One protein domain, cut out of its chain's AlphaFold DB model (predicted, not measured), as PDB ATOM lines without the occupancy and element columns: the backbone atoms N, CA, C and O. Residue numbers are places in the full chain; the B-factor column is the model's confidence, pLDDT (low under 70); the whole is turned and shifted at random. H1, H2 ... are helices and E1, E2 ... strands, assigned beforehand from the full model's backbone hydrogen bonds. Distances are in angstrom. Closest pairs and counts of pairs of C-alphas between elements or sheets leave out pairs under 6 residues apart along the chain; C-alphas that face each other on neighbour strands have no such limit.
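What this domain is: This is residues 5 to 100 and 152 to 201 of the 201 residues of the protein "N-acetylglucosamine-6-phosphate deacetylase" of Blautia sp. CAG:37 (UniProt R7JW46). Two short parallel strands, E1 and E2, stand in the middle, with helices H5 and H6 packed on E2 and H4 beside E1. Helices H1, H2 and H3 gather toward one end of the long axis, and the hairpin of E3 and E4 makes the other end, away from E1 and E2. Two unnamed stretches extend the middle: residues 18 to 19 pair in parallel with 39 to 40, and these with residues 68 to 69 of E1. The 146 printed residues hold six named helices and four named strands, in the order H1 H2 H3 E1 H4 E2 H5 H6 E3 E4; the class is mixed, helices and strands, with 67 residues in named elements, under half. The whole is compact, with a radius of gyration of the C-alphas of 16.4 A and spans of 47 by 35 by 22 A.

How they stand to each other: Look first at E1, residues 68 to 72, and E2, residues 95 to 98, parallel neighbours at 40 degrees; N 71 and O 96 are 2.8 A apart, within hydrogen-bond range. With H4, residues 80 to 90, they form a strand-helix-strand unit, two parallel neighbour strands with a helix between, whose crossover is right-handed. The closest C-alphas of E2 and H5, residues 155 to 162, are those of Val 96 and Ala 161, 4.6 A apart. For H6, residues 164 to 169, the closest to E2 are the C-alphas of Val 96 and Pro 166, 5.6 A apart; H5 and H6 meet only through their link. H3, residues 56 to 63, is close to H4 but not clearly touching, with the C-alphas of Phe 62 and Met 90 closest at 6.0 A. H2, residues 26 to 34, touches H3 at a steep tilt of 49 degrees, closest at the C-alphas of Tyr 26 and Gly 56, 4.1 A. H1, residues 5 to 11, and H2 only just touch, with 3 pairs of C-alphas within 8 A, closest at Leu 5 and Ala 32, 6.0 A. E3, residues 187 to 190, and E4, residues 196 to 200, form an antiparallel hairpin, with N 187 and O 200 at 2.9 A; both are apart from E2 and H5. In the six helices every O i to N i+4 pair is within hydrogen-bond range.

Where its parts are: Find C-alpha 5 at (-53.487, 32.064, 0.626), where H1 begins. H4, the longest helix, runs 15.2 A from C-alpha 80 at (-21.530, 38.130, -8.757); H2 measures 12.1 A and E1 13.6 A. E4 ends at C-alpha 200, (-33.619, 64.975, -15.889), after 11.2 A.

The domain as a whole: The C-alphas of Glu 6 and Asp 192 are the two farthest apart, 49.4 A. Residues 101 to 151 are not printed, and C-alphas 100 and 152 stand 21.6 A apart across the cut. The links H1 to H2, H2 to H3 and H6 to E3 are long. Mean pLDDT of the printed part is 97.4, and no printed residue is under 70.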
ATOM      1  N   LEU A   5     -52.963  32.332   1.972       97.12
ATOM      2  CA  LEU A   5     -53.487  32.064   0.626       97.12
ATOM      3  C   LEU A   5     -54.799  32.805   0.377       97.12
ATOM      4  O   LEU A   5     -55.011  33.315  -0.716       97.12
ATOM      5  N   GLU A   6     -55.667  32.864   1.383       97.69
ATOM      6  CA  GLU A   6     -56.908  33.630   1.343       97.69
ATOM      7  C   GLU A   6     -56.608  35.121   1.190       97.69
ATOM      8  O   GLU A   6     -57.184  35.765   0.323       97.69
ATOM      9  N   PHE A   7     -55.648  35.641   1.963       97.62
ATOM     10  CA  PHE A   7     -55.202  37.027   1.845       97.62
ATOM     11  C   PHE A   7     -54.661  37.341   0.449       97.62
ATOM     12  O   PHE A   7     -55.076  38.332  -0.134       97.62
ATOM     13  N   ILE A   8     -53.772  36.498  -0.100       98.00
ATOM     14  CA  ILE A   8     -53.209  36.716  -1.441       98.00
ATOM     15  C   ILE A   8     -54.335  36.806  -2.476       98.00
ATOM     16  O   ILE A   8     -54.368  37.775  -3.221       98.00
ATOM     17  N   LYS A   9     -55.275  35.849  -2.474       97.50
ATOM     18  CA  LYS A   9     -56.398  35.829  -3.427       97.50
ATOM     19  C   LYS A   9     -57.307  37.045  -3.315       97.50
ATOM     20  O   LYS A   9     -57.870  37.463  -4.315       97.50
ATOM     21  N   GLU A  10     -57.496  37.557  -2.103       97.94
ATOM     22  CA  GLU A  10     -58.372  38.703  -1.860       97.94
ATOM     23  C   GLU A  10     -57.772  40.000  -2.417       97.94
ATOM     24  O   GLU A  10     -58.510  40.865  -2.869       97.94
ATOM     25  N   VAL A  11     -56.440  40.150  -2.383       97.38
ATOM     26  CA  VAL A  11     -55.783  41.435  -2.685       97.38
ATOM     27  C   VAL A  11     -54.990  41.452  -3.992       97.38
ATOM     28  O   VAL A  11     -54.609  42.532  -4.439       97.38
ATOM     29  N   SER A  12     -54.709  40.300  -4.614       95.62
ATOM     30  CA  SER A  12     -53.808  40.214  -5.777       95.62
ATOM     31  C   SER A  12     -54.296  40.975  -7.011       95.62
ATOM     32  O   SER A  12     -53.482  41.353  -7.847       95.62
ATOM     33  N   ASP A  13     -55.603  41.224  -7.113       93.88
ATOM     34  CA  ASP A  13     -56.192  42.009  -8.204       93.88
ATOM     35  C   ASP A  13     -56.002  43.528  -8.011       93.88
ATOM     36  O   ASP A  13     -56.150  44.301  -8.957       93.88
ATOM     37  N   GLU A  14     -55.659  43.970  -6.795       93.44
ATOM     38  CA  GLU A  14     -55.507  45.386  -6.434       93.44
ATOM     39  C   GLU A  14     -54.051  45.788  -6.168       93.44
ATOM     40  O   GLU A  14     -53.663  46.931  -6.419       93.44
ATOM     41  N   VAL A  15     -53.238  44.869  -5.640       94.12
ATOM     42  CA  VAL A  15     -51.845  45.135  -5.262       94.12
ATOM     43  C   VAL A  15     -50.917  44.008  -5.691       94.12
ATOM     44  O   VAL A  15     -51.287  42.835  -5.716       94.12
ATOM     45  N   MET A  16     -49.651  44.352  -5.939       93.75
ATOM     46  CA  MET A  16     -48.622  43.342  -6.148       93.75
ATOM     47  C   MET A  16     -48.219  42.706  -4.818       93.75
ATOM     48  O   MET A  16     -47.608  43.354  -3.964       93.75
ATOM     49  N   VAL A  17     -48.525  41.419  -4.653       96.62
ATOM     50  CA  VAL A  17     -48.086  40.648  -3.488       96.62
ATOM     51  C   VAL A  17     -46.721  40.027  -3.764       96.62
ATOM     52  O   VAL A  17     -46.562  39.260  -4.711       96.62
ATOM     53  N   SER A  18     -45.746  40.339  -2.911       98.06
ATOM     54  CA  SER A  18     -44.376  39.832  -3.020       98.06
ATOM     55  C   SER A  18     -44.029  38.887  -1.872       98.06
ATOM     56  O   SER A  18     -44.316  39.164  -0.706       98.06
ATOM     57  N   ILE A  19     -43.404  37.759  -2.201       98.25
ATOM     58  CA  ILE A  19     -42.954  36.743  -1.251       98.25
ATOM     59  C   ILE A  19     -41.555  37.122  -0.754       98.25
ATOM     60  O   ILE A  19     -40.620  37.245  -1.538       98.25
ATOM     61  N   GLY A  20     -41.387  37.258   0.558       97.44
ATOM     62  CA  GLY A  20     -40.102  37.552   1.199       97.44
ATOM     63  C   GLY A  20     -40.144  37.224   2.689       97.44
ATOM     64  O   GLY A  20     -41.217  36.935   3.220       97.44
ATOM     65  N   HIS A  21     -38.985  37.241   3.360       96.69
ATOM     66  CA  HIS A  21     -38.863  36.984   4.808       96.69
ATOM     67  C   HIS A  21     -39.673  35.766   5.281       96.69
ATOM     68  O   HIS A  21     -40.502  35.841   6.189       96.69
ATOM     69  N   THR A  22     -39.459  34.629   4.629       97.25
ATOM     70  CA  THR A  22     -40.291  33.436   4.796       97.25
ATOM     71  C   THR A  22     -39.434  32.197   4.986       97.25
ATOM     72  O   THR A  22     -38.291  32.146   4.548       97.25
ATOM     73  N   THR A  23     -39.998  31.170   5.616       96.88
ATOM     74  CA  THR A  23     -39.422  29.819   5.699       96.88
ATOM     75  C   THR A  23     -40.200  28.810   4.849       96.88
ATOM     76  O   THR A  23     -40.048  27.604   5.038       96.88
ATOM     77  N   ALA A  24     -41.048  29.293   3.931       97.25
ATOM     78  CA  ALA A  24     -41.866  28.462   3.053       97.25
ATOM     79  C   ALA A  24     -41.019  27.487   2.219       97.25
ATOM     80  O   ALA A  24     -39.974  27.850   1.672       97.25
ATOM     81  N   ASP A  25     -41.508  26.253   2.107       97.50
ATOM     82  CA  ASP A  25     -41.004  25.281   1.143       97.50
ATOM     83  C   ASP A  25     -41.509  25.590  -0.278       97.50
ATOM     84  O   ASP A  25     -42.256  26.547  -0.511       97.50
ATOM     85  N   TYR A  26     -41.059  24.784  -1.239       98.50
ATOM     86  CA  TYR A  26     -41.425  24.925  -2.645       98.50
ATOM     87  C   TYR A  26     -42.941  24.857  -2.865       98.50
ATOM     88  O   TYR A  26     -43.499  25.749  -3.498       98.50
ATOM     89  N   ASP A  27     -43.614  23.842  -2.315       98.00
ATOM     90  CA  ASP A  27     -45.044  23.623  -2.557       98.00
ATOM     91  C   ASP A  27     -45.891  24.768  -1.987       98.00
ATOM     92  O   ASP A  27     -46.840  25.230  -2.625       98.00
ATOM     93  N   THR A  28     -45.512  25.282  -0.815       98.06
ATOM     94  CA  THR A  28     -46.163  26.440  -0.196       98.06
ATOM     95  C   THR A  28     -45.950  27.710  -1.021       98.06
ATOM     96  O   THR A  28     -46.902  28.460  -1.244       98.06
ATOM     97  N   ALA A  29     -44.723  27.964  -1.486       98.25
ATOM     98  CA  ALA A  29     -44.411  29.131  -2.312       98.25
ATOM     99  C   ALA A  29     -45.127  29.073  -3.672       98.25
ATOM    100  O   ALA A  29     -45.724  30.060  -4.095       98.25
ATOM    101  N   LEU A  30     -45.162  27.902  -4.308       98.12
ATOM    102  CA  LEU A  30     -45.876  27.693  -5.564       98.12
ATOM    103  C   LEU A  30     -47.392  27.871  -5.394       98.12
ATOM    104  O   LEU A  30     -48.055  28.414  -6.275       98.12
ATOM    105  N   ALA A  31     -47.962  27.437  -4.266       98.00
ATOM    106  CA  ALA A  31     -49.368  27.686  -3.957       98.00
ATOM    107  C   ALA A  31     -49.669  29.185  -3.785       98.00
ATOM    108  O   ALA A  31     -50.727  29.639  -4.218       98.00
ATOM    109  N   ALA A  32     -48.745  29.951  -3.193       98.25
ATOM    110  CA  ALA A  32     -48.855  31.405  -3.078       98.25
ATOM    111  C   ALA A  32     -48.773  32.102  -4.448       98.25
ATOM    112  O   ALA A  32     -49.588  32.976  -4.734       98.25
ATOM    113  N   MET A  33     -47.861  31.672  -5.322       97.88
ATOM    114  CA  MET A  33     -47.758  32.181  -6.697       97.88
ATOM    115  C   MET A  33     -49.027  31.888  -7.502       97.88
ATOM    116  O   MET A  33     -49.622  32.797  -8.063       97.88
ATOM    117  N   LYS A  34     -49.549  30.655  -7.443       97.06
ATOM    118  CA  LYS A  34     -50.843  30.286  -8.059       97.06
ATOM    119  C   LYS A  34     -52.040  31.066  -7.509       97.06
ATOM    120  O   LYS A  34     -53.100  31.060  -8.127       97.06
ATOM    121  N   ALA A  35     -51.903  31.650  -6.323       97.56
ATOM    122  CA  ALA A  35     -52.919  32.495  -5.718       97.56
ATOM    123  C   ALA A  35     -52.808  33.969  -6.143       97.56
ATOM    124  O   ALA A  35     -53.736  34.707  -5.837       97.56
ATOM    125  N   GLY A  36     -51.726  34.383  -6.821       97.12
ATOM    126  CA  GLY A  36     -51.519  35.745  -7.329       97.12
ATOM    127  C   GLY A  36     -50.224  36.433  -6.867       97.12
ATOM    128  O   GLY A  36     -49.968  37.576  -7.242       97.12
ATOM    129  N   ALA A  37     -49.388  35.785  -6.045       97.69
ATOM    130  CA  ALA A  37     -48.149  36.379  -5.528       97.69
ATOM    131  C   ALA A  37     -46.958  36.218  -6.498       97.69
ATOM    132  O   ALA A  37     -46.002  35.499  -6.207       97.69
ATOM    133  N   HIS A  38     -47.018  36.888  -7.651       95.69
ATOM    134  CA  HIS A  38     -46.041  36.791  -8.751       95.69
ATOM    135  C   HIS A  38     -44.794  37.678  -8.572       95.69
ATOM    136  O   HIS A  38     -44.257  38.248  -9.527       95.69
ATOM    137  N   HIS A  39     -44.316  37.841  -7.341       98.31
ATOM    138  CA  HIS A  39     -43.125  38.638  -7.067       98.31
ATOM    139  C   HIS A  39     -42.328  38.052  -5.903       98.31
ATOM    140  O   HIS A  39     -42.905  37.511  -4.957       98.31
ATOM    141  N   VAL A  40     -41.000  38.153  -5.955       98.62
ATOM    142  CA  VAL A  40     -40.116  37.749  -4.854       98.62
ATOM    143  C   VAL A  40     -39.234  38.913  -4.441       98.62
ATOM    144  O   VAL A  40     -38.474  39.450  -5.250       98.62
ATOM    145  N   THR A  41     -39.328  39.269  -3.163       98.62
ATOM    146  CA  THR A  41     -38.544  40.339  -2.547       98.62
ATOM    147  C   THR A  41     -37.120  39.863  -2.293       98.62
ATOM    148  O   THR A  41     -36.935  38.727  -1.855       98.62
ATOM    149  N   HIS A  42     -36.145  40.723  -2.617       98.25
ATOM    150  CA  HIS A  42     -34.690  40.534  -2.470       98.25
ATOM    151  C   HIS A  42     -34.215  39.068  -2.512       98.25
ATOM    152  O   HIS A  42     -33.598  38.571  -1.568       98.25
ATOM    153  N   LEU A  43     -34.467  38.381  -3.637       98.44
ATOM    154  CA  LEU A  43     -34.194  36.956  -3.860       98.44
ATOM    155  C   LEU A  43     -32.865  36.506  -3.226       98.44
ATOM    156  O   LEU A  43     -31.857  37.206  -3.321       98.44
ATOM    157  N   TYR A  44     -32.876  35.314  -2.619       98.19
ATOM    158  CA  TYR A  44     -31.818  34.704  -1.791       98.19
ATOM    159  C   TYR A  44     -31.741  35.194  -0.339       98.19
ATOM    160  O   TYR A  44     -31.293  34.433   0.519       98.19
ATOM    161  N   ASN A  45     -32.188  36.411  -0.033       97.25
ATOM    162  CA  ASN A  45     -32.048  36.992   1.300       97.25
ATOM    163  C   ASN A  45     -33.263  36.651   2.178       97.25
ATOM    164  O   ASN A  45     -34.405  36.688   1.730       97.25
ATOM    165  N   ALA A  46     -33.020  36.288   3.442       95.94
ATOM    166  CA  ALA A  46     -34.066  35.943   4.417       95.94
ATOM    167  C   ALA A  46     -35.100  34.896   3.923       95.94
ATOM    168  O   ALA A  46     -36.293  34.987   4.222       95.94
ATOM    169  N   MET A  47     -34.637  33.890   3.175       97.69
ATOM    170  CA  MET A  47     -35.437  32.764   2.674       97.69
ATOM    171  C   MET A  47     -34.598  31.474   2.619       97.69
ATOM    172  O   MET A  47     -33.369  31.552   2.691       97.69
ATOM    173  N   PRO A  48     -35.205  30.273   2.504       97.69
ATOM    174  CA  PRO A  48     -34.446  29.034   2.389       97.69
ATOM    175  C   PRO A  48     -33.545  29.024   1.142       97.69
ATOM    176  O   PRO A  48     -33.953  29.519   0.088       97.69
ATOM    177  N   PRO A  49     -32.336  28.439   1.228       96.94
ATOM    178  CA  PRO A  49     -31.424  28.367   0.094       96.94
ATOM    179  C   PRO A  49     -31.972  27.453  -1.009       96.94
ATOM    180  O   PRO A  49     -32.694  26.493  -0.743       96.94
ATOM    181  N   PHE A  50     -31.553  27.702  -2.250       97.56
ATOM    182  CA  PHE A  50     -31.867  26.832  -3.380       97.56
ATOM    183  C   PHE A  50     -31.052  25.532  -3.297       97.56
ATOM    184  O   PHE A  50     -29.838  25.540  -3.502       97.56
ATOM    185  N   ALA A  51     -31.714  24.415  -2.984       97.06
ATOM    186  CA  ALA A  51     -31.090  23.098  -2.867       97.06
ATOM    187  C   ALA A  51     -31.782  22.049  -3.751       97.06
ATOM    188  O   ALA A  51     -32.991  22.082  -3.960       97.06
ATOM    189  N   HIS A  52     -31.032  21.045  -4.214       96.88
ATOM    190  CA  HIS A  52     -31.496  20.051  -5.198       96.88
ATOM    191  C   HIS A  52     -32.679  19.180  -4.748       96.88
ATOM    192  O   HIS A  52     -33.397  18.658  -5.592       96.88
ATOM    193  N   ARG A  53     -32.865  18.978  -3.436       97.19
ATOM    194  CA  ARG A  53     -33.998  18.218  -2.859       97.19
ATOM    195  C   ARG A  53     -35.066  19.093  -2.210       97.19
ATOM    196  O   ARG A  53     -36.135  18.587  -1.892       97.19
ATOM    197  N   ASN A  54     -34.757  20.359  -1.961       96.56
ATOM    198  CA  ASN A  54     -35.681  21.314  -1.368       96.56
ATOM    199  C   ASN A  54     -35.393  22.688  -1.983       96.56
ATOM    200  O   ASN A  54     -34.568  23.433  -1.451       96.56
ATOM    201  N   PRO A  55     -35.988  22.989  -3.144       97.38
ATOM    202  CA  PRO A  55     -35.607  24.160  -3.921       97.38
ATOM    203  C   PRO A  55     -36.240  25.464  -3.396       97.38
ATOM    204  O   PRO A  55     -35.843  26.548  -3.822       97.38
ATOM    205  N   GLY A  56     -37.183  25.366  -2.450       98.12
ATOM    206  CA  GLY A  56     -37.774  26.506  -1.748       98.12
ATOM    207  C   GLY A  56     -38.417  27.543  -2.674       98.12
ATOM    208  O   GLY A  56     -38.841  27.238  -3.790       98.12
ATOM    209  N   VAL A  57     -38.448  28.793  -2.202       98.50
ATOM    210  CA  VAL A  57     -39.022  29.943  -2.924       98.50
ATOM    211  C   VAL A  57     -38.314  30.194  -4.258       98.50
ATOM    212  O   VAL A  57     -38.967  30.521  -5.242       98.50
ATOM    213  N   ILE A  58     -36.992  29.999  -4.319       98.38
ATOM    214  CA  ILE A  58     -36.195  30.246  -5.532       98.38
ATOM    215  C   ILE A  58     -36.586  29.269  -6.648       98.38
ATOM    216  O   ILE A  58     -36.717  29.680  -7.798       98.38
ATOM    217  N   GLY A  59     -36.810  27.993  -6.315       98.31
ATOM    218  CA  GLY A  59     -37.325  27.016  -7.275       98.31
ATOM    219  C   GLY A  59     -38.744  27.325  -7.731       98.31
ATOM    220  O   GLY A  59     -39.027  27.249  -8.920       98.31
ATOM    221  N   ALA A  60     -39.621  27.722  -6.803       98.44
ATOM    222  CA  ALA A  60     -40.988  28.100  -7.151       98.44
ATOM    223  C   ALA A  60     -41.010  29.310  -8.103       98.44
ATOM    224  O   ALA A  60     -41.717  29.286  -9.103       98.44
ATOM    225  N   ALA A  61     -40.163  30.316  -7.856       98.31
ATOM    226  CA  ALA A  61     -40.045  31.507  -8.702       98.31
ATOM    227  C   ALA A  61     -39.505  31.196 -10.103       98.31
ATOM    228  O   ALA A  61     -39.842  31.874 -11.070       98.31
ATOM    229  N   PHE A  62     -38.647  30.180 -10.226       98.06
ATOM    230  CA  PHE A  62     -38.195  29.703 -11.528       98.06
ATOM    231  C   PHE A  62     -39.354  29.101 -12.337       98.06
ATOM    232  O   PHE A  62     -39.499  29.446 -13.512       98.06
ATOM    233  N   ASP A  63     -40.175  28.261 -11.696       97.75
ATOM    234  CA  ASP A  63     -41.296  27.546 -12.322       97.75
ATOM    235  C   ASP A  63     -42.524  28.426 -12.604       97.75
ATOM    236  O   ASP A  63     -43.349  28.060 -13.442       97.75
ATOM    237  N   ASP A  64     -42.664  29.573 -11.933       97.38
ATOM    238  CA  ASP A  64     -43.698  30.565 -12.234       97.38
ATOM    239  C   ASP A  64     -43.217  31.555 -13.316       97.38
ATOM    240  O   ASP A  64     -42.405  32.441 -13.026       97.38
ATOM    241  N   PRO A  65     -43.698  31.456 -14.572       95.25
ATOM    242  CA  PRO A  65     -43.253  32.321 -15.663       95.25
ATOM    243  C   PRO A  65     -43.659  33.790 -15.483       95.25
ATOM    244  O   PRO A  65     -43.046  34.654 -16.109       95.25
ATOM    245  N   GLU A  66     -44.656  34.085 -14.647       94.69
ATOM    246  CA  GLU A  66     -45.120  35.451 -14.382       94.69
ATOM    247  C   GLU A  66     -44.335  36.113 -13.245       94.69
ATOM    248  O   GLU A  66     -44.307  37.342 -13.139       94.69
ATOM    249  N   CYS A  67     -43.639  35.311 -12.431       97.56
ATOM    250  CA  CYS A  67     -42.909  35.804 -11.278       97.56
ATOM    251  C   CYS A  67     -41.762  36.738 -11.681       97.56
ATOM    252  O   CYS A  67     -40.915  36.396 -12.510       97.56
ATOM    253  N   ARG A  68     -41.689  37.906 -11.035       98.19
ATOM    254  CA  ARG A  68     -40.535  38.818 -11.095       98.19
ATOM    255  C   ARG A  68     -39.720  38.744  -9.809       98.19
ATOM    256  O   ARG A  68     -40.262  38.501  -8.734       98.19
ATOM    257  N   MET A  69     -38.406  38.930  -9.911       98.31
ATOM    258  CA  MET A  69     -37.496  38.704  -8.785       98.31
ATOM    259  C   MET A  69     -36.606  39.912  -8.575       98.31
ATOM    260  O   MET A  69     -35.888  40.339  -9.483       98.31
ATOM    261  N   GLU A  70     -36.631  40.422  -7.351       98.75
ATOM    262  CA  GLU A  70     -35.762  41.504  -6.928       98.75
ATOM    263  C   GLU A  70     -34.357  40.991  -6.607       98.75
ATOM    264  O   GLU A  70     -34.194  39.971  -5.940       98.75
ATOM    265  N   LEU A  71     -33.330  41.724  -7.032       98.44
ATOM    266  CA  LEU A  71     -31.933  41.449  -6.710       98.44
ATOM    267  C   LEU A  71     -31.241  42.706  -6.187       98.44
ATOM    268  O   LEU A  71     -31.216  43.741  -6.857       98.44
ATOM    269  N   ILE A  72     -30.595  42.573  -5.027       98.44
ATOM    270  CA  ILE A  72     -29.690  43.584  -4.474       98.44
ATOM    271  C   ILE A  72     -28.290  43.313  -5.029       98.44
ATOM    272  O   ILE A  72     -27.565  42.431  -4.562       98.44
ATOM    273  N   CYS A  73     -27.907  44.053  -6.067       97.38
ATOM    274  CA  CYS A  73     -26.611  43.889  -6.725       97.38
ATOM    275  C   CYS A  73     -25.561  44.845  -6.152       97.38
ATOM    276  O   CYS A  73     -25.096  45.734  -6.847       97.38
ATOM    277  N   ASP A  74     -25.156  44.685  -4.895       96.12
ATOM    278  CA  ASP A  74     -24.063  45.477  -4.298       96.12
ATOM    279  C   ASP A  74     -22.739  44.701  -4.163       96.12
ATOM    280  O   ASP A  74     -21.676  45.290  -3.963       96.12
ATOM    281  N   GLY A  75     -22.784  43.380  -4.358       95.06
ATOM    282  CA  GLY A  75     -21.651  42.472  -4.169       95.06
ATOM    283  C   GLY A  75     -21.447  42.019  -2.719       95.06
ATOM    284  O   GLY A  75     -20.518  41.256  -2.461       95.06
ATOM    285  N   TYR A  76     -22.310  42.451  -1.796       95.06
ATOM    286  CA  TYR A  76     -22.340  42.004  -0.404       95.06
ATOM    287  C   TYR A  76     -23.469  41.007  -0.163       95.06
ATOM    288  O   TYR A  76     -23.225  39.957   0.425       95.06
ATOM    289  N   HIS A  77     -24.676  41.321  -0.639       96.25
ATOM    290  CA  HIS A  77     -25.843  40.448  -0.493       96.25
ATOM    291  C   HIS A  77     -25.713  39.199  -1.362       96.25
ATOM    292  O   HIS A  77     -26.007  38.085  -0.933       96.25
ATOM    293  N   ILE A  78     -25.257  39.383  -2.603       97.06
ATOM    294  CA  ILE A  78     -25.216  38.321  -3.604       97.06
ATOM    295  C   ILE A  78     -23.863  38.349  -4.307       97.06
ATOM    296  O   ILE A  78     -23.424  39.370  -4.842       97.06
ATOM    297  N   HIS A  79     -23.199  37.197  -4.332       98.06
ATOM    298  CA  HIS A  79     -21.957  37.022  -5.074       98.06
ATOM    299  C   HIS A  79     -22.207  37.163  -6.587       98.06
ATOM    300  O   HIS A  79     -23.162  36.589  -7.110       98.06
ATOM    301  N   GLY A  80     -21.321  37.840  -7.326       98.31
ATOM    302  CA  GLY A  80     -21.530  38.130  -8.757       98.31
ATOM    303  C   GLY A  80     -21.749  36.894  -9.644       98.31
ATOM    304  O   GLY A  80     -22.520  36.937 -10.599       98.31
ATOM    305  N   ALA A  81     -21.149  35.750  -9.294       98.50
ATOM    306  CA  ALA A  81     -21.424  34.484  -9.986       98.50
ATOM    307  C   ALA A  81     -22.881  34.012  -9.828       98.50
ATOM    308  O   ALA A  81     -23.439  33.456 -10.771       98.50
ATOM    309  N   VAL A  82     -23.493  34.251  -8.661       98.50
ATOM    310  CA  VAL A  82     -24.908  33.945  -8.426       98.50
ATOM    311  C   VAL A  82     -25.770  34.911  -9.229       98.50
ATOM    312  O   VAL A  82     -26.633  34.437  -9.946       98.50
ATOM    313  N   VAL A  83     -25.459  36.215  -9.238       98.62
ATOM    314  CA  VAL A  83     -26.172  37.204 -10.077       98.62
ATOM    315  C   VAL A  83     -26.223  36.759 -11.544       98.62
ATOM    316  O   VAL A  83     -27.304  36.671 -12.123       98.62
ATOM    317  N   ARG A  84     -25.079  36.388 -12.138       98.50
ATOM    318  CA  ARG A  84     -25.035  35.858 -13.515       98.50
ATOM    319  C   ARG A  84     -25.883  34.604 -13.705       98.50
ATOM    320  O   ARG A  84     -26.600  34.490 -14.703       98.50
ATOM    321  N   ALA A  85     -25.784  33.657 -12.772       98.44
ATOM    322  CA  ALA A  85     -26.543  32.416 -12.829       98.44
ATOM    323  C   ALA A  85     -28.050  32.692 -12.757       98.44
ATOM    324  O   ALA A  85     -28.800  32.118 -13.539       98.44
ATOM    325  N   THR A  86     -28.489  33.611 -11.894       98.44
ATOM    326  CA  THR A  86     -29.894  34.004 -11.755       98.44
ATOM    327  C   THR A  86     -30.420  34.650 -13.027       98.44
ATOM    328  O   THR A  86     -31.444  34.206 -13.527       98.44
ATOM    329  N   PHE A  87     -29.713  35.628 -13.604       98.56
ATOM    330  CA  PHE A  87     -30.120  36.241 -14.876       98.56
ATOM    331  C   PHE A  87     -30.243  35.199 -15.996       98.56
ATOM    332  O   PHE A  87     -31.199  35.237 -16.767       98.56
ATOM    333  N   SER A  88     -29.313  34.241 -16.055       98.12
ATOM    334  CA  SER A  88     -29.327  33.171 -17.062       98.12
ATOM    335  C   SER A  88     -30.463  32.170 -16.842       98.12
ATOM    336  O   SER A  88     -31.107  31.742 -17.793       98.12
ATOM    337  N   MET A  89     -30.704  31.787 -15.587       97.25
ATOM    338  CA  MET A  89     -31.711  30.798 -15.201       97.25
ATOM    339  C   MET A  89     -33.127  31.364 -15.308       97.25
ATOM    340  O   MET A  89     -34.031  30.693 -15.792       97.25
ATOM    341  N   MET A  90     -33.322  32.602 -14.866       97.44
ATOM    342  CA  MET A  90     -34.635  33.233 -14.773       97.44
ATOM    343  C   MET A  90     -35.011  34.000 -16.045       97.44
ATOM    344  O   MET A  90     -36.195  34.142 -16.345       97.44
ATOM    345  N   GLY A  91     -34.028  34.473 -16.811       97.88
ATOM    346  CA  GLY A  91     -34.235  35.382 -17.937       97.88
ATOM    347  C   GLY A  91     -34.263  36.847 -17.488       97.88
ATOM    348  O   GLY A  91     -34.892  37.203 -16.489       97.88
ATOM    349  N   SER A  92     -33.583  37.715 -18.243       97.75
ATOM    350  CA  SER A  92     -33.365  39.119 -17.865       97.75
ATOM    351  C   SER A  92     -34.650  39.940 -17.761       97.75
ATOM    352  O   SER A  92     -34.704  40.887 -16.984       97.75
ATOM    353  N   GLU A  93     -35.713  39.573 -18.479       97.81
ATOM    354  CA  GLU A  93     -36.993  40.298 -18.475       97.81
ATOM    355  C   GLU A  93     -37.756  40.202 -17.144       97.81
ATOM    356  O   GLU A  93     -38.566  41.079 -16.830       97.81
ATOM    357  N   ARG A  94     -37.463  39.169 -16.341       97.88
ATOM    358  CA  ARG A  94     -38.075  38.941 -15.023       97.88
ATOM    359  C   ARG A  94     -37.252  39.520 -13.871       97.88
ATOM    360  O   ARG A  94     -37.721  39.547 -12.736       97.88
ATOM    361  N   MET A  95     -36.037  40.000 -14.144       98.69
ATOM    362  CA  MET A  95     -35.143  40.551 -13.124       98.69
ATOM    363  C   MET A  95     -35.475  42.003 -12.821       98.69
ATOM    364  O   MET A  95     -35.604  42.822 -13.731       98.69
ATOM    365  N   VAL A  96     -35.564  42.325 -11.536       98.75
ATOM    366  CA  VAL A  96     -35.762  43.680 -11.028       98.75
ATOM    367  C   VAL A  96     -34.581  44.012 -10.123       98.75
ATOM    368  O   VAL A  96     -34.341  43.343  -9.125       98.75
ATOM    369  N   LEU A  97     -33.798  45.026 -10.474       98.75
ATOM    370  CA  LEU A  97     -32.760  45.522  -9.579       98.75
ATOM    371  C   LEU A  97     -33.394  46.449  -8.550       98.75
ATOM    372  O   LEU A  97     -34.152  47.353  -8.899       98.75
ATOM    373  N   ILE A  98     -33.034  46.238  -7.289       98.62
ATOM    374  CA  ILE A  98     -33.397  47.109  -6.175       98.62
ATOM    375  C   ILE A  98     -32.133  47.500  -5.410       98.62
ATOM    376  O   ILE A  98     -31.111  46.817  -5.492       98.62
ATOM    377  N   SER A  99     -32.204  48.588  -4.645       97.00
ATOM    378  CA  SER A  99     -31.142  48.918  -3.695       97.00
ATOM    379  C   SER A  99     -31.321  48.218  -2.353       97.00
ATOM    380  O   SER A  99     -30.324  47.894  -1.726       97.00
ATOM    381  N   ASP A 100     -32.566  48.051  -1.889       96.31
ATOM    382  CA  ASP A 100     -32.884  47.778  -0.474       96.31
ATOM    383  C   ASP A 100     -32.100  48.702   0.482       96.31
ATOM    384  O   ASP A 100     -31.558  48.312   1.518       96.31
ATOM    385  N   ASP A 152     -20.593  41.116 -15.497       98.25
ATOM    386  CA  ASP A 152     -20.803  40.626 -16.863       98.25
ATOM    387  C   ASP A 152     -22.278  40.435 -17.265       98.25
ATOM    388  O   ASP A 152     -22.578  39.686 -18.196       98.25
ATOM    389  N   ILE A 153     -23.221  41.117 -16.601       98.69
ATOM    390  CA  ILE A 153     -24.585  41.242 -17.137       98.69
ATOM    391  C   ILE A 153     -24.553  42.205 -18.336       98.69
ATOM    392  O   ILE A 153     -23.980  43.292 -18.211       98.69
ATOM    393  N   PRO A 154     -25.167  41.861 -19.488       98.56
ATOM    394  CA  PRO A 154     -25.225  42.768 -20.628       98.56
ATOM    395  C   PRO A 154     -25.806  44.129 -20.237       98.56
ATOM    396  O   PRO A 154     -26.804  44.210 -19.523       98.56
ATOM    397  N   LEU A 155     -25.201  45.211 -20.737       98.44
ATOM    398  CA  LEU A 155     -25.572  46.580 -20.360       98.44
ATOM    399  C   LEU A 155     -27.076  46.851 -20.518       98.44
ATOM    400  O   LEU A 155     -27.702  47.411 -19.621       98.44
ATOM    401  N   ALA A 156     -27.665  46.417 -21.636       98.31
ATOM    402  CA  ALA A 156     -29.093  46.582 -21.890       98.31
ATOM    403  C   ALA A 156     -29.958  45.844 -20.855       98.31
ATOM    404  O   ALA A 156     -30.922  46.418 -20.354       98.31
ATOM    405  N   ASP A 157     -29.588  44.616 -20.483       98.75
ATOM    406  CA  ASP A 157     -30.312  43.824 -19.484       98.75
ATOM    407  C   ASP A 157     -30.231  44.462 -18.094       98.75
ATOM    408  O   ASP A 157     -31.241  44.550 -17.399       98.75
ATOM    409  N   ALA A 158     -29.057  44.968 -17.702       98.75
ATOM    410  CA  ALA A 158     -28.884  45.673 -16.434       98.75
ATOM    411  C   ALA A 158     -29.710  46.974 -16.384       98.75
ATOM    412  O   ALA A 158     -30.366  47.254 -15.379       98.75
ATOM    413  N   ILE A 159     -29.736  47.745 -17.480       98.56
ATOM    414  CA  ILE A 159     -30.568  48.952 -17.602       98.56
ATOM    415  C   ILE A 159     -32.051  48.585 -17.520       98.56
ATOM    416  O   ILE A 159     -32.791  49.216 -16.765       98.56
ATOM    417  N   PHE A 160     -32.503  47.568 -18.256       98.75
ATOM    418  CA  PHE A 160     -33.903  47.143 -18.235       98.75
ATOM    419  C   PHE A 160     -34.330  46.632 -16.864       98.75
ATOM    420  O   PHE A 160     -35.415  46.995 -16.408       98.75
ATOM    421  N   ALA A 161     -33.468  45.891 -16.172       98.75
ATOM    422  CA  ALA A 161     -33.729  45.433 -14.815       98.75
ATOM    423  C   ALA A 161     -33.847  46.587 -13.802       98.75
ATOM    424  O   ALA A 161     -34.555  46.444 -12.812       98.75
ATOM    425  N   ALA A 162     -33.227  47.744 -14.057       98.56
ATOM    426  CA  ALA A 162     -33.340  48.941 -13.215       98.56
ATOM    427  C   ALA A 162     -34.425  49.945 -13.667       98.56
ATOM    428  O   ALA A 162     -34.664  50.930 -12.972       98.56
ATOM    429  N   THR A 163     -35.063  49.748 -14.830       98.44
ATOM    430  CA  THR A 163     -35.984  50.740 -15.427       98.44
ATOM    431  C   THR A 163     -37.277  50.113 -15.951       98.44
ATOM    432  O   THR A 163     -38.327  50.234 -15.324       98.44
ATOM    433  N   ARG A 164     -37.217  49.432 -17.100       98.44
ATOM    434  CA  ARG A 164     -38.361  48.813 -17.781       98.44
ATOM    435  C   ARG A 164     -39.056  47.780 -16.903       98.44
ATOM    436  O   ARG A 164     -40.269  47.843 -16.739       98.44
ATOM    437  N   ASN A 165     -38.298  46.830 -16.372       98.56
ATOM    438  CA  ASN A 165     -38.835  45.681 -15.656       98.56
ATOM    439  C   ASN A 165     -39.550  46.087 -14.351       98.56
ATOM    440  O   ASN A 165     -40.683  45.642 -14.168       98.56
ATOM    441  N   PRO A 166     -38.988  46.960 -13.481       97.94
ATOM    442  CA  PRO A 166     -39.734  47.478 -12.333       97.94
ATOM    443  C   PRO A 166     -40.950  48.310 -12.753       97.94
ATOM    444  O   PRO A 166     -42.015  48.161 -12.174       97.94
ATOM    445  N   ALA A 167     -40.857  49.141 -13.799       97.88
ATOM    446  CA  ALA A 167     -42.026  49.896 -14.262       97.88
ATOM    447  C   ALA A 167     -43.171  48.977 -14.731       97.88
ATOM    448  O   ALA A 167     -44.339  49.272 -14.492       97.88
ATOM    449  N   GLN A 168     -42.841  47.850 -15.371       96.94
ATOM    450  CA  GLN A 168     -43.815  46.822 -15.729       96.94
ATOM    451  C   GLN A 168     -44.367  46.085 -14.503       96.94
ATOM    452  O   GLN A 168     -45.557  45.789 -14.491       96.94
ATOM    453  N   SER A 169     -43.545  45.793 -13.486       94.81
ATOM    454  CA  SER A 169     -43.984  45.028 -12.308       94.81
ATOM    455  C   SER A 169     -45.051  45.749 -11.488       94.81
ATOM    456  O   SER A 169     -45.924  45.102 -10.926       94.81
ATOM    457  N   ILE A 170     -45.012  47.081 -11.465       93.81
ATOM    458  CA  ILE A 170     -45.999  47.913 -10.764       93.81
ATOM    459  C   ILE A 170     -46.995  48.606 -11.710       93.81
ATOM    460  O   ILE A 170     -47.683  49.536 -11.302       93.81
ATOM    461  N   GLY A 171     -47.075  48.183 -12.978       94.62
ATOM    462  CA  GLY A 171     -48.124  48.623 -13.907       94.62
ATOM    463  C   GLY A 171     -48.015  50.063 -14.426       94.62
ATOM    464  O   GLY A 171     -48.983  50.575 -14.976       94.62
ATOM    465  N   ILE A 172     -46.856  50.719 -14.302       96.81
ATOM    466  CA  ILE A 172     -46.645  52.118 -14.740       96.81
ATOM    467  C   ILE A 172     -45.752  52.239 -15.981       96.81
ATOM    468  O   ILE A 172     -45.199  53.305 -16.268       96.81
ATOM    469  N   TYR A 173     -45.568  51.149 -16.728       97.75
ATOM    470  CA  TYR A 173     -44.688  51.154 -17.894       97.75
ATOM    471  C   TYR A 173     -45.135  52.148 -18.967       97.75
ATOM    472  O   TYR A 173     -44.285  52.722 -19.636       97.75
ATOM    473  N   ASP A 174     -46.429  52.420 -19.116       97.81
ATOM    474  CA  ASP A 174     -46.907  53.410 -20.089       97.81
ATOM    475  C   ASP A 174     -46.536  54.855 -19.711       97.81
ATOM    476  O   ASP A 174     -46.541  55.731 -20.571       97.81
ATOM    477  N   GLU A 175     -46.123  55.102 -18.464       97.88
ATOM    478  CA  GLU A 175     -45.683  56.415 -17.990       97.88
ATOM    479  C   GLU A 175     -44.157  56.578 -17.970       97.88
ATOM    480  O   GLU A 175     -43.658  57.673 -18.240       97.88
ATOM    481  N   VAL A 176     -43.411  55.527 -17.606       97.81
ATOM    482  CA  VAL A 176     -41.958  55.570 -17.338       97.81
ATOM    483  C   VAL A 176     -41.247  54.266 -17.739       97.81
ATOM    484  O   VAL A 176     -41.849  53.318 -18.231       97.81
ATOM    485  N   GLY A 177     -39.926  54.202 -17.545       96.44
ATOM    486  CA  GLY A 177     -39.132  52.981 -17.742       96.44
ATOM    487  C   GLY A 177     -38.601  52.779 -19.164       96.44
ATOM    488  O   GLY A 177     -37.897  51.805 -19.422       96.44
ATOM    489  N   SER A 178     -38.897  53.690 -20.094       97.62
ATOM    490  CA  SER A 178     -38.268  53.744 -21.420       97.62
ATOM    491  C   SER A 178     -38.325  55.151 -22.008       97.62
ATOM    492  O   SER A 178     -39.257  55.901 -21.729       97.62
ATOM    493  N   ILE A 179     -37.401  55.470 -22.913       97.19
ATOM    494  CA  ILE A 179     -37.438  56.715 -23.686       97.19
ATOM    495  C   ILE A 179     -38.342  56.501 -24.905       97.19
ATOM    496  O   ILE A 179     -37.937  55.874 -25.881       97.19
ATOM    497  N   ALA A 180     -39.581  56.989 -24.828       97.31
ATOM    498  CA  ALA A 180     -40.559  56.906 -25.909       97.31
ATOM    499  C   ALA A 180     -41.495  58.130 -25.896       97.31
ATOM    500  O   ALA A 180     -41.775  58.658 -24.815       97.31
ATOM    501  N   PRO A 181     -42.002  58.585 -27.060       97.69
ATOM    502  CA  PRO A 181     -42.989  59.660 -27.114       97.69
ATOM    503  C   PRO A 181     -44.201  59.376 -26.217       97.69
ATOM    504  O   PRO A 181     -44.727  58.266 -26.221       97.69
ATOM    505  N   GLY A 182     -44.641  60.384 -25.461       97.25
ATOM    506  CA  GLY A 182     -45.782  60.292 -24.540       97.25
ATOM    507  C   GLY A 182     -45.431  59.906 -23.096       97.25
ATOM    508  O   GLY A 182     -46.237  60.172 -22.209       97.25
ATOM    509  N   LYS A 183     -44.235  59.357 -22.838       98.12
ATOM    510  CA  LYS A 183     -43.762  59.028 -21.479       98.12
ATOM    511  C   LYS A 183     -43.134  60.238 -20.776       98.12
ATOM    512  O   LYS A 183     -42.719  61.199 -21.426       98.12
ATOM    513  N   LYS A 184     -43.035  60.187 -19.442       97.62
ATOM    514  CA  LYS A 184     -42.358  61.216 -18.632       97.62
ATOM    515  C   LYS A 184     -40.865  61.264 -18.968       97.62
ATOM    516  O   LYS A 184     -40.227  60.232 -19.172       97.62
ATOM    517  N   ALA A 185     -40.293  62.466 -18.973       96.50
ATOM    518  CA  ALA A 185     -38.896  62.715 -19.328       96.50
ATOM    519  C   ALA A 185     -37.922  62.437 -18.164       96.50
ATOM    520  O   ALA A 185     -37.048  63.246 -17.872       96.50
ATOM    521  N   HIS A 186     -38.058  61.277 -17.516       96.19
ATOM    522  CA  HIS A 186     -37.130  60.821 -16.481       96.19
ATOM    523  C   HIS A 186     -35.922  60.143 -17.144       96.19
ATOM    524  O   HIS A 186     -36.004  58.986 -17.561       96.19
ATOM    525  N   VAL A 187     -34.815  60.870 -17.290       96.75
ATOM    526  CA  VAL A 187     -33.644  60.433 -18.064       96.75
ATOM    527  C   VAL A 187     -32.357  60.679 -17.285       96.75
ATOM    528  O   VAL A 187     -32.174  61.724 -16.663       96.75
ATOM    529  N   LEU A 188     -31.437  59.718 -17.364       97.38
ATOM    530  CA  LEU A 188     -30.064  59.866 -16.895       97.38
ATOM    531  C   LEU A 188     -29.147  60.070 -18.101       97.38
ATOM    532  O   LEU A 188     -29.148  59.256 -19.024       97.38
ATOM    533  N   LEU A 189     -28.357  61.141 -18.084       97.81
ATOM    534  CA  LEU A 189     -27.258  61.336 -19.024       97.81
ATOM    535  C   LEU A 189     -25.969  60.838 -18.375       97.81
ATOM    536  O   LEU A 189     -25.629  61.265 -17.268       97.81
ATOM    537  N   VAL A 190     -25.252  59.958 -19.065       97.94
ATOM    538  CA  VAL A 190     -24.041  59.286 -18.575       97.94
ATOM    539  C   VAL A 190     -22.970  59.295 -19.670       97.94
ATOM    540  O   VAL A 190     -23.310  59.475 -20.839       97.94
ATOM    541  N   ASP A 191     -21.694  59.153 -19.308       97.88
ATOM    542  CA  ASP A 191     -20.622  58.884 -20.286       97.88
ATOM    543  C   ASP A 191     -20.463  57.381 -20.577       97.88
ATOM    544  O   ASP A 191     -21.199  56.551 -20.035       97.88
ATOM    545  N   ASP A 192     -19.508  57.036 -21.445       96.25
ATOM    546  CA  ASP A 192     -19.240  55.658 -21.877       96.25
ATOM    547  C   ASP A 192     -18.796  54.752 -20.710       96.25
ATOM    548  O   ASP A 192     -19.025  53.543 -20.730       96.25
ATOM    549  N   GLU A 193     -18.226  55.330 -19.648       96.19
ATOM    550  CA  GLU A 193     -17.868  54.640 -18.403       96.19
ATOM    551  C   GLU A 193     -19.010  54.607 -17.362       96.19
ATOM    552  O   GLU A 193     -18.817  54.189 -16.208       96.19
ATOM    553  N   LEU A 194     -20.217  55.026 -17.759       97.31
ATOM    554  CA  LEU A 194     -21.416  55.112 -16.926       97.31
ATOM    555  C   LEU A 194     -21.252  56.055 -15.723       97.31
ATOM    556  O   LEU A 194     -21.857  55.845 -14.668       97.31
ATOM    557  N   ASN A 195     -20.446  57.107 -15.835       96.94
ATOM    558  CA  ASN A 195     -20.434  58.176 -14.844       96.94
ATOM    559  C   ASN A 195     -21.615  59.114 -15.101       96.94
ATOM    560  O   ASN A 195     -21.781  59.649 -16.199       96.94
ATOM    561  N   LEU A 196     -22.418  59.340 -14.064       96.62
ATOM    562  CA  LEU A 196     -23.587  60.208 -14.135       96.62
ATOM    563  C   LEU A 196     -23.173  61.659 -14.418       96.62
ATOM    564  O   LEU A 196     -22.377  62.243 -13.683       96.62
ATOM    565  N   LYS A 197     -23.729  62.243 -15.483       98.19
ATOM    566  CA  LYS A 197     -23.534  63.649 -15.866       98.19
ATOM    567  C   LYS A 197     -24.722  64.513 -15.480       98.19
ATOM    568  O   LYS A 197     -24.530  65.637 -15.027       98.19
ATOM    569  N   GLN A 198     -25.938  64.002 -15.665       97.94
ATOM    570  CA  GLN A 198     -27.156  64.755 -15.383       97.94
ATOM    571  C   GLN A 198     -28.338  63.830 -15.090       97.94
ATOM    572  O   GLN A 198     -28.464  62.760 -15.684       97.94
ATOM    573  N   VAL A 199     -29.222  64.290 -14.203       97.12
ATOM    574  CA  VAL A 199     -30.552  63.722 -13.962       97.12
ATOM    575  C   VAL A 199     -31.584  64.708 -14.501       97.12
ATOM    576  O   VAL A 199     -31.533  65.894 -14.175       97.12
ATOM    577  N   ILE A 200     -32.493  64.223 -15.336       97.00
ATOM    578  CA  ILE A 200     -33.619  64.975 -15.889       97.00
ATOM    579  C   ILE A 200     -34.884  64.309 -15.350       97.00
ATOM    580  O   ILE A 200     -35.003  63.089 -15.448       97.00
ATOM    581  N   MET A 201     -35.780  65.088 -14.742       88.69
ATOM    582  CA  MET A 201     -37.081  64.645 -14.226       88.69
ATOM    583  C   MET A 201     -38.157  65.657 -14.596       88.69
ATOM    584  O   MET A 201     -37.830  66.867 -14.591       88.69
TER     585      MET A 201